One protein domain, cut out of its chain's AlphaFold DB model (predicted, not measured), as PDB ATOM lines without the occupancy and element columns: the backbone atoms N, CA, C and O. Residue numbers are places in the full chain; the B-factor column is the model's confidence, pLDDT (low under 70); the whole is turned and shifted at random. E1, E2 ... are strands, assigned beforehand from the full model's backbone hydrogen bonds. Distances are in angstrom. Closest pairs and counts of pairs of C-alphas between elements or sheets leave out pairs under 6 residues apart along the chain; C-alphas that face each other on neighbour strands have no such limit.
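This is residues 14 to 71 of the 78 residues of an uncharacterized protein of Mycoplasma edwardii (UniProt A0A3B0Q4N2). The model is a single, strongly twisted antiparallel sheet of five strands, with no named helix over either of its faces. The hairpin of E1 and E2 reaches toward one end of the longest axis, and the meander E3 E4 E5, each strand the antiparallel neighbour of the one before, makes the rest of the sheet, with the loop between E3 and E4 at the other end of that axis. The printed part has 58 residues with five named strands, E1 to E5 along the chain, and the order across the sheet is E2 E1 E5 E4 E3. The class is all strand, though under half of the residues, 24 of 58, are in named elements. The whole is only just compact, close to loose, with a radius of gyration of the C-alphas of 12.1 A and spans of 35 by 27 by 22 A.

E1, residues 14 to 20, has staggered pairing: its residues 14 to 17 pair with E5, residues 66 to 70, and its residues 18 to 20 with E2, residues 26 to 29. E1 and E2 form a hairpin, antiparallel at 123 degrees, with N 19 and O 28 2.8 A apart, within hydrogen-bond range. E1 and E5 are antiparallel at 135 degrees, with N 15 and O 68 2.9 A apart. E3, residues 37 to 39, and E4, residues 50 to 54, form a hairpin, antiparallel at 170 degrees, with N 52 and O 38 2.8 A apart. E4 and E5 form a hairpin too, antiparallel at 152 degrees, with N 67 and O 53 2.8 A apart. E2 and E3 are the edge strands and are apart. From edge to edge the strands' lines turn by 104 degrees.

E1 begins at C-alpha 14, (191.980, 96.345, 168.262), and runs 18.6 A to C-alpha 20, (181.734, 99.952, 153.142). E2 measures 8.2 A from C-alpha 26 to C-alpha 29, and E3 6.4 A from C-alpha 37 to C-alpha 39. E4 measures 13.6 A from C-alpha 50 to C-alpha 54. E5 measures 13.1 A from C-alpha 66 and ends at C-alpha 70, (197.670, 98.581, 167.059).

The two C-alphas farthest apart are those of Glu 23 and Ser 46, at 36.4 A, while those of Ser 14 and Asp 71, the first and last printed, are 8.9 A apart. The printed part has no cut. The link from E4 to E5, 11 residues, is long; that from E1 to E2 is tight, and those from E2 to E3 and from E3 to E4 are short. The mean pLDDT of the printed part is 85.8, and no printed residue is under 70.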
ATOM      1  N   SER A  14     192.343  97.170 169.408       88.44
ATOM      2  CA  SER A  14     191.980  96.345 168.262       88.44
ATOM      3  C   SER A  14     190.767  96.932 167.548       88.44
ATOM      4  O   SER A  14     189.835  97.415 168.194       88.44
ATOM      5  N   TYR A  15     190.765  96.862 166.221       88.94
ATOM      6  CA  TYR A  15     189.718  97.430 165.376       88.94
ATOM      7  C   TYR A  15     189.257  96.411 164.337       88.94
ATOM      8  O   TYR A  15     190.082  95.781 163.681       88.94
ATOM      9  N   LEU A  16     187.943  96.269 164.170       89.44
ATOM     10  CA  LEU A  16     187.360  95.460 163.102       89.44
ATOM     11  C   LEU A  16     187.450  96.189 161.763       89.44
ATOM     12  O   LEU A  16     187.269  97.407 161.705       89.44
ATOM     13  N   VAL A  17     187.712  95.434 160.695       86.88
ATOM     14  CA  VAL A  17     187.792  95.972 159.333       86.88
ATOM     15  C   VAL A  17     186.659  95.426 158.477       86.88
ATOM     16  O   VAL A  17     186.497  94.214 158.324       86.88
ATOM     17  N   GLU A  18     185.913  96.344 157.873       88.31
ATOM     18  CA  GLU A  18     184.784  96.061 156.993       88.31
ATOM     19  C   GLU A  18     184.908  96.916 155.727       88.31
ATOM     20  O   GLU A  18     185.346  98.070 155.782       88.31
ATOM     21  N   PHE A  19     184.521  96.360 154.582       87.88
ATOM     22  CA  PHE A  19     184.316  97.139 153.369       87.88
ATOM     23  C   PHE A  19     182.955  97.824 153.438       87.88
ATOM     24  O   PHE A  19     181.937  97.180 153.700       87.88
ATOM     25  N   VAL A  20     182.942  99.125 153.163       89.50
ATOM     26  CA  VAL A  20     181.734  99.952 153.142       89.50
ATOM     27  C   VAL A  20     181.612 100.692 151.811       89.50
ATOM     28  O   VAL A  20     182.619 100.957 151.153       89.50
ATOM     29  N   ASN A  21     180.385 101.021 151.404       90.38
ATOM     30  CA  ASN A  21     180.130 101.844 150.216       90.38
ATOM     31  C   ASN A  21     180.298 103.349 150.521       90.38
ATOM     32  O   ASN A  21     180.643 103.743 151.639       90.38
ATOM     33  N   ALA A  22     180.048 104.204 149.523       91.44
ATOM     34  CA  ALA A  22     180.147 105.658 149.668       91.44
ATOM     35  C   ALA A  22     179.179 106.209 150.737       91.44
ATOM     36  O   ALA A  22     179.491 107.171 151.442       91.44
ATOM     37  N   GLU A  23     178.037 105.545 150.914       92.94
ATOM     38  CA  GLU A  23     177.016 105.840 151.916       92.94
ATOM     39  C   GLU A  23     177.346 105.266 153.305       92.94
ATOM     40  O   GLU A  23     176.568 105.444 154.244       92.94
ATOM     41  N   LYS A  24     178.518 104.634 153.472       82.94
ATOM     42  CA  LYS A  24     179.016 104.032 154.725       82.94
ATOM     43  C   LYS A  24     178.188 102.843 155.207       82.94
ATOM     44  O   LYS A  24     178.200 102.513 156.393       82.94
ATOM     45  N   GLN A  25     177.461 102.207 154.304       88.75
ATOM     46  CA  GLN A  25     176.759 100.967 154.578       88.75
ATOM     47  C   GLN A  25     177.731  99.803 154.420       88.75
ATOM     48  O   GLN A  25     178.577  99.810 153.524       88.75
ATOM     49  N   PHE A  26     177.603  98.815 155.302       90.31
ATOM     50  CA  PHE A  26     178.353  97.568 155.219       90.31
ATOM     51  C   PHE A  26     178.137  96.902 153.856       90.31
ATOM     52  O   PHE A  26     177.000  96.744 153.411       90.31
ATOM     53  N   VAL A  27     179.234  96.503 153.218       90.62
ATOM     54  CA  VAL A  27     179.237  95.774 151.944       90.62
ATOM     55  C   VAL A  27     179.726  94.347 152.160       90.62
ATOM     56  O   VAL A  27     179.073  93.405 151.716       90.62
ATOM     57  N   ALA A  28     180.869  94.177 152.829       88.06
ATOM     58  CA  ALA A  28     181.466  92.865 153.059       88.06
ATOM     59  C   ALA A  28     182.503  92.881 154.189       88.06
ATOM     60  O   ALA A  28     183.143  93.900 154.453       88.06
ATOM     61  N   ASP A  29     182.743  91.716 154.791       87.19
ATOM     62  CA  ASP A  29     183.864  91.517 155.708       87.19
ATOM     63  C   ASP A  29     185.194  91.475 154.947       87.19
ATOM     64  O   ASP A  29     185.316  90.812 153.909       87.19
ATOM     65  N   VAL A  30     186.226  92.117 155.496       85.88
ATOM     66  CA  VAL A  30     187.594  91.939 154.996       85.88
ATOM     67  C   VAL A  30     188.104  90.568 155.432       85.88
ATOM     68  O   VAL A  30     188.071  90.240 156.621       85.88
ATOM     69  N   LYS A  31     188.622  89.776 154.488       86.75
ATOM     70  CA  LYS A  31     189.196  88.448 154.749       86.75
ATOM     71  C   LYS A  31     190.634  88.368 154.249       86.75
ATOM     72  O   LYS A  31     190.909  88.697 153.101       86.75
ATOM     73  N   LEU A  32     191.527  87.852 155.094       85.31
ATOM     74  CA  LEU A  32     192.938  87.600 154.756       85.31
ATOM     75  C   LEU A  32     193.161  86.306 153.947       85.31
ATOM     76  O   LEU A  32     194.271  86.036 153.491       85.31
ATOM     77  N   GLY A  33     192.119  85.487 153.773       85.25
ATOM     78  CA  GLY A  33     192.222  84.192 153.100       85.25
ATOM     79  C   GLY A  33     193.195  83.253 153.822       85.25
ATOM     80  O   GLY A  33     193.066  83.015 155.024       85.25
ATOM     81  N   ASN A  34     194.179  82.732 153.088       84.62
ATOM     82  CA  ASN A  34     195.180  81.802 153.621       84.62
ATOM     83  C   ASN A  34     196.324  82.493 154.381       84.62
ATOM     84  O   ASN A  34     197.143  81.802 154.973       84.62
ATOM     85  N   LEU A  35     196.391  83.828 154.384       85.44
ATOM     86  CA  LEU A  35     197.405  84.556 155.145       85.44
ATOM     87  C   LEU A  35     197.035  84.600 156.627       85.44
ATOM     88  O   LEU A  35     195.878  84.836 156.980       85.44
ATOM     89  N   ASP A  36     198.026  84.414 157.493       84.44
ATOM     90  CA  ASP A  36     197.830  84.505 158.944       84.44
ATOM     91  C   ASP A  36     197.856  85.953 159.438       84.44
ATOM     92  O   ASP A  36     197.098  86.320 160.338       84.44
ATOM     93  N   TYR A  37     198.697  86.791 158.825       88.62
ATOM     94  CA  TYR A  37     198.774  88.216 159.124       88.62
ATOM     95  C   TYR A  37     199.302  89.034 157.941       88.62
ATOM     96  O   TYR A  37     200.007  88.525 157.071       88.62
ATOM     97  N   ILE A  38     198.988  90.330 157.951       89.44
ATOM     98  CA  ILE A  38     199.635  91.364 157.140       89.44
ATOM     99  C   ILE A  38     200.251  92.365 158.109       89.44
ATOM    100  O   ILE A  38     199.567  92.891 158.982       89.44
ATOM    101  N   SER A  39     201.544  92.624 157.981       88.44
ATOM    102  CA  SER A  39     202.282  93.535 158.852       88.44
ATOM    103  C   SER A  39     202.678  94.817 158.135       88.44
ATOM    104  O   SER A  39     202.806  94.868 156.911       88.44
ATOM    105  N   GLU A  40     202.928  95.858 158.922       79.69
ATOM    106  CA  GLU A  40     203.583  97.067 158.438       79.69
ATOM    107  C   GLU A  40     204.939  96.735 157.782       79.69
ATOM    108  O   GLU A  40     205.809  96.126 158.413       79.69
ATOM    109  N   ASN A  41     205.133  97.167 156.530       80.75
ATOM    110  CA  ASN A  41     206.405  97.122 155.796       80.75
ATOM    111  C   ASN A  41     207.118  95.751 155.801       80.75
ATOM    112  O   ASN A  41     208.346  95.692 155.789       80.75
ATOM    113  N   GLY A  42     206.368  94.643 155.851       75.31
ATOM    114  CA  GLY A  42     206.938  93.289 155.839       75.31
ATOM    115  C   GLY A  42     207.654  92.880 157.132       75.31
ATOM    116  O   GLY A  42     208.400  91.901 157.133       75.31
ATOM    117  N   LYS A  43     207.438  93.600 158.242       83.75
ATOM    118  CA  LYS A  43     207.946  93.214 159.570       83.75
ATOM    119  C   LYS A  43     207.383  91.857 159.998       83.75
ATOM    120  O   LYS A  43     206.289  91.462 159.599       83.75
ATOM    121  N   THR A  44     208.083  91.150 160.875       83.44
ATOM    122  CA  THR A  44     207.525  89.930 161.478       83.44
ATOM    123  C   THR A  44     206.363  90.270 162.422       83.44
ATOM    124  O   THR A  44     206.282  91.381 162.948       83.44
ATOM    125  N   ASN A  45     205.457  89.316 162.672       82.00
ATOM    126  CA  ASN A  45     204.292  89.507 163.553       82.00
ATOM    127  C   ASN A  45     204.664  90.057 164.950       82.00
ATOM    128  O   ASN A  45     203.937  90.875 165.515       82.00
ATOM    129  N   SER A  46     205.799  89.637 165.512       81.69
ATOM    130  CA  SER A  46     206.271  90.093 166.827       81.69
ATOM    131  C   SER A  46     206.871  91.501 166.815       81.69
ATOM    132  O   SER A  46     206.908  92.143 167.858       81.69
ATOM    133  N   GLN A  47     207.330  91.988 165.661       81.25
ATOM    134  CA  GLN A  47     207.976  93.298 165.512       81.25
ATOM    135  C   GLN A  47     207.037  94.372 164.948       81.25
ATOM    136  O   GLN A  47     207.348  95.562 164.993       81.25
ATOM    137  N   ALA A  48     205.916  93.961 164.361       85.75
ATOM    138  CA  ALA A  48     204.951  94.862 163.760       85.75
ATOM    139  C   ALA A  48     204.038  95.477 164.830       85.75
ATOM    140  O   ALA A  48     203.174  94.797 165.389       85.75
ATOM    141  N   SER A  49     204.195  96.780 165.061       86.69
ATOM    142  CA  SER A  49     203.311  97.563 165.931       86.69
ATOM    143  C   SER A  49     201.921  97.754 165.329       86.69
ATOM    144  O   SER A  49     200.959  97.939 166.060       86.69
ATOM    145  N   ILE A  50     201.796  97.689 164.003       88.88
ATOM    146  CA  ILE A  50     200.505  97.659 163.313       88.88
ATOM    147  C   ILE A  50     200.461  96.409 162.447       88.88
ATOM    148  O   ILE A  50     201.352  96.169 161.625       88.88
ATOM    149  N   LYS A  51     199.416  95.608 162.637       90.88
ATOM    150  CA  LYS A  51     199.208  94.367 161.893       90.88
ATOM    151  C   LYS A  51     197.733  94.049 161.739       90.88
ATOM    152  O   LYS A  51     196.935  94.344 162.622       90.88
ATOM    153  N   VAL A  52     197.389  93.415 160.629       90.88
ATOM    154  CA  VAL A  52     196.067  92.851 160.371       90.88
ATOM    155  C   VAL A  52     196.154  91.351 160.585       90.88
ATOM    156  O   VAL A  52     197.017  90.703 159.998       90.88
ATOM    157  N   VAL A  53     195.280  90.802 161.416       91.50
ATOM    158  CA  VAL A  53     195.203  89.366 161.713       91.50
ATOM    159  C   VAL A  53     193.781  88.861 161.502       91.50
ATOM    160  O   VAL A  53     192.833  89.647 161.423       91.50
ATOM    161  N   LYS A  54     193.621  87.540 161.421       91.00
ATOM    162  CA  LYS A  54     192.299  86.907 161.513       91.00
ATOM    163  C   LYS A  54     191.729  87.139 162.915       91.00
ATOM    164  O   LYS A  54     192.454  87.006 163.900       91.00
ATOM    165  N   GLY A  55     190.458  87.520 162.991       85.12
ATOM    166  CA  GLY A  55     189.755  87.712 164.254       85.12
ATOM    167  C   GLY A  55     189.597  86.411 165.040       85.12
ATOM    168  O   GLY A  55     189.635  85.319 164.469       85.12
ATOM    169  N   ASP A  56     189.429  86.533 166.355       83.38
ATOM    170  CA  ASP A  56     189.291  85.380 167.247       83.38
ATOM    171  C   ASP A  56     187.968  84.640 166.989       83.38
ATOM    172  O   ASP A  56     186.880  85.209 167.118       83.38
ATOM    173  N   GLU A  57     188.040  83.347 166.663       79.31
ATOM    174  CA  GLU A  57     186.853  82.526 166.398       79.31
ATOM    175  C   GLU A  57     185.960  82.321 167.630       79.31
ATOM    176  O   GLU A  57     184.770  82.015 167.485       79.31
ATOM    177  N   ASN A  58     186.506  82.520 168.833       79.38
ATOM    178  CA  ASN A  58     185.765  82.417 170.088       79.38
ATOM    179  C   ASN A  58     184.931  83.671 170.377       79.38
ATOM    180  O   ASN A  58     183.986  83.625 171.170       79.38
ATOM    181  N   LYS A  59     185.235  84.796 169.719       80.75
ATOM    182  CA  LYS A  59     184.473  86.038 169.846       80.75
ATOM    183  C   LYS A  59     183.497  86.160 168.686       80.75
ATOM    184  O   LYS A  59     183.885  86.367 167.541       80.75
ATOM    185  N   LYS A  60     182.196  86.106 168.995       74.56
ATOM    186  CA  LYS A  60     181.120  86.212 167.990       74.56
ATOM    187  C   LYS A  60     181.254  87.432 167.068       74.56
ATOM    188  O   LYS A  60     180.867  87.336 165.911       74.56
ATOM    189  N   GLU A  61     181.786  88.544 167.570       77.44
ATOM    190  CA  GLU A  61     181.932  89.794 166.811       77.44
ATOM    191  C   GLU A  61     183.152  89.813 165.877       77.44
ATOM    192  O   GLU A  61     183.143  90.543 164.889       77.44
ATOM    193  N   GLU A  62     184.180  89.009 166.160       79.12
ATOM    194  CA  GLU A  62     185.430  88.953 165.386       79.12
ATOM    195  C   GLU A  62     185.486  87.740 164.443       79.12
ATOM    196  O   GLU A  62     186.316  87.685 163.534       79.12
ATOM    197  N   LYS A  63     184.581  86.773 164.630       78.62
ATOM    198  CA  LYS A  63     184.563  85.518 163.882       78.62
ATOM    199  C   LYS A  63     184.465  85.754 162.373       78.62
ATOM    200  O   LYS A  63     183.476  86.281 161.870       78.62
ATOM    201  N   GLY A  64     185.481  85.290 161.647       76.88
ATOM    202  CA  GLY A  64     185.550  85.387 160.186       76.88
ATOM    203  C   GLY A  64     185.879  86.785 159.650       76.88
ATOM    204  O   GLY A  64     185.908  86.958 158.429       76.88
ATOM    205  N   LYS A  65     186.147  87.751 160.537       86.94
ATOM    206  CA  LYS A  65     186.545  89.119 160.195       86.94
ATOM    207  C   LYS A  65     188.054  89.293 160.316       86.94
ATOM    208  O   LYS A  65     188.745  88.497 160.952       86.94
ATOM    209  N   SER A  66     188.568  90.354 159.707       90.50
ATOM    210  CA  SER A  66     189.953  90.788 159.902       90.50
ATOM    211  C   SER A  66     190.015  91.885 160.960       90.50
ATOM    212  O   SER A  66     189.169  92.782 160.991       90.50
ATOM    213  N   VAL A  67     191.028  91.816 161.819       90.81
ATOM    214  CA  VAL A  67     191.236  92.734 162.942       90.81
ATOM    215  C   VAL A  67     192.563  93.455 162.751       90.81
ATOM    216  O   VAL A  67     193.599  92.813 162.585       90.81
ATOM    217  N   ILE A  68     192.552  94.786 162.811       89.94
ATOM    218  CA  ILE A  68     193.770  95.584 162.962       89.94
ATOM    219  C   ILE A  68     194.133  95.611 164.442       89.94
ATOM    220  O   ILE A  68     193.353  96.078 165.272       89.94
ATOM    221  N   LEU A  69     195.333  95.149 164.761       89.25
ATOM    222  CA  LEU A  69     195.964  95.306 166.061       89.25
ATOM    223  C   LEU A  69     196.936  96.481 165.986       89.25
ATOM    224  O   LEU A  69     197.804  96.513 165.111       89.25
ATOM    225  N   VAL A  70     196.781  97.428 166.910       88.25
ATOM    226  CA  VAL A  70     197.670  98.581 167.059       88.25
ATOM    227  C   VAL A  70     198.327  98.508 168.425       88.25
ATOM    228  O   VAL A  70     197.657  98.568 169.454       88.25
ATOM    229  N   ASP A  71     199.645  98.411 168.431       87.00
ATOM    230  CA  ASP A  71     200.508  98.491 169.599       87.00
ATOM    231  C   ASP A  71     201.412  99.730 169.508       87.00
ATOM    232  O   ASP A  71     201.368 100.491 168.537       87.00
TER     233      ASP A  71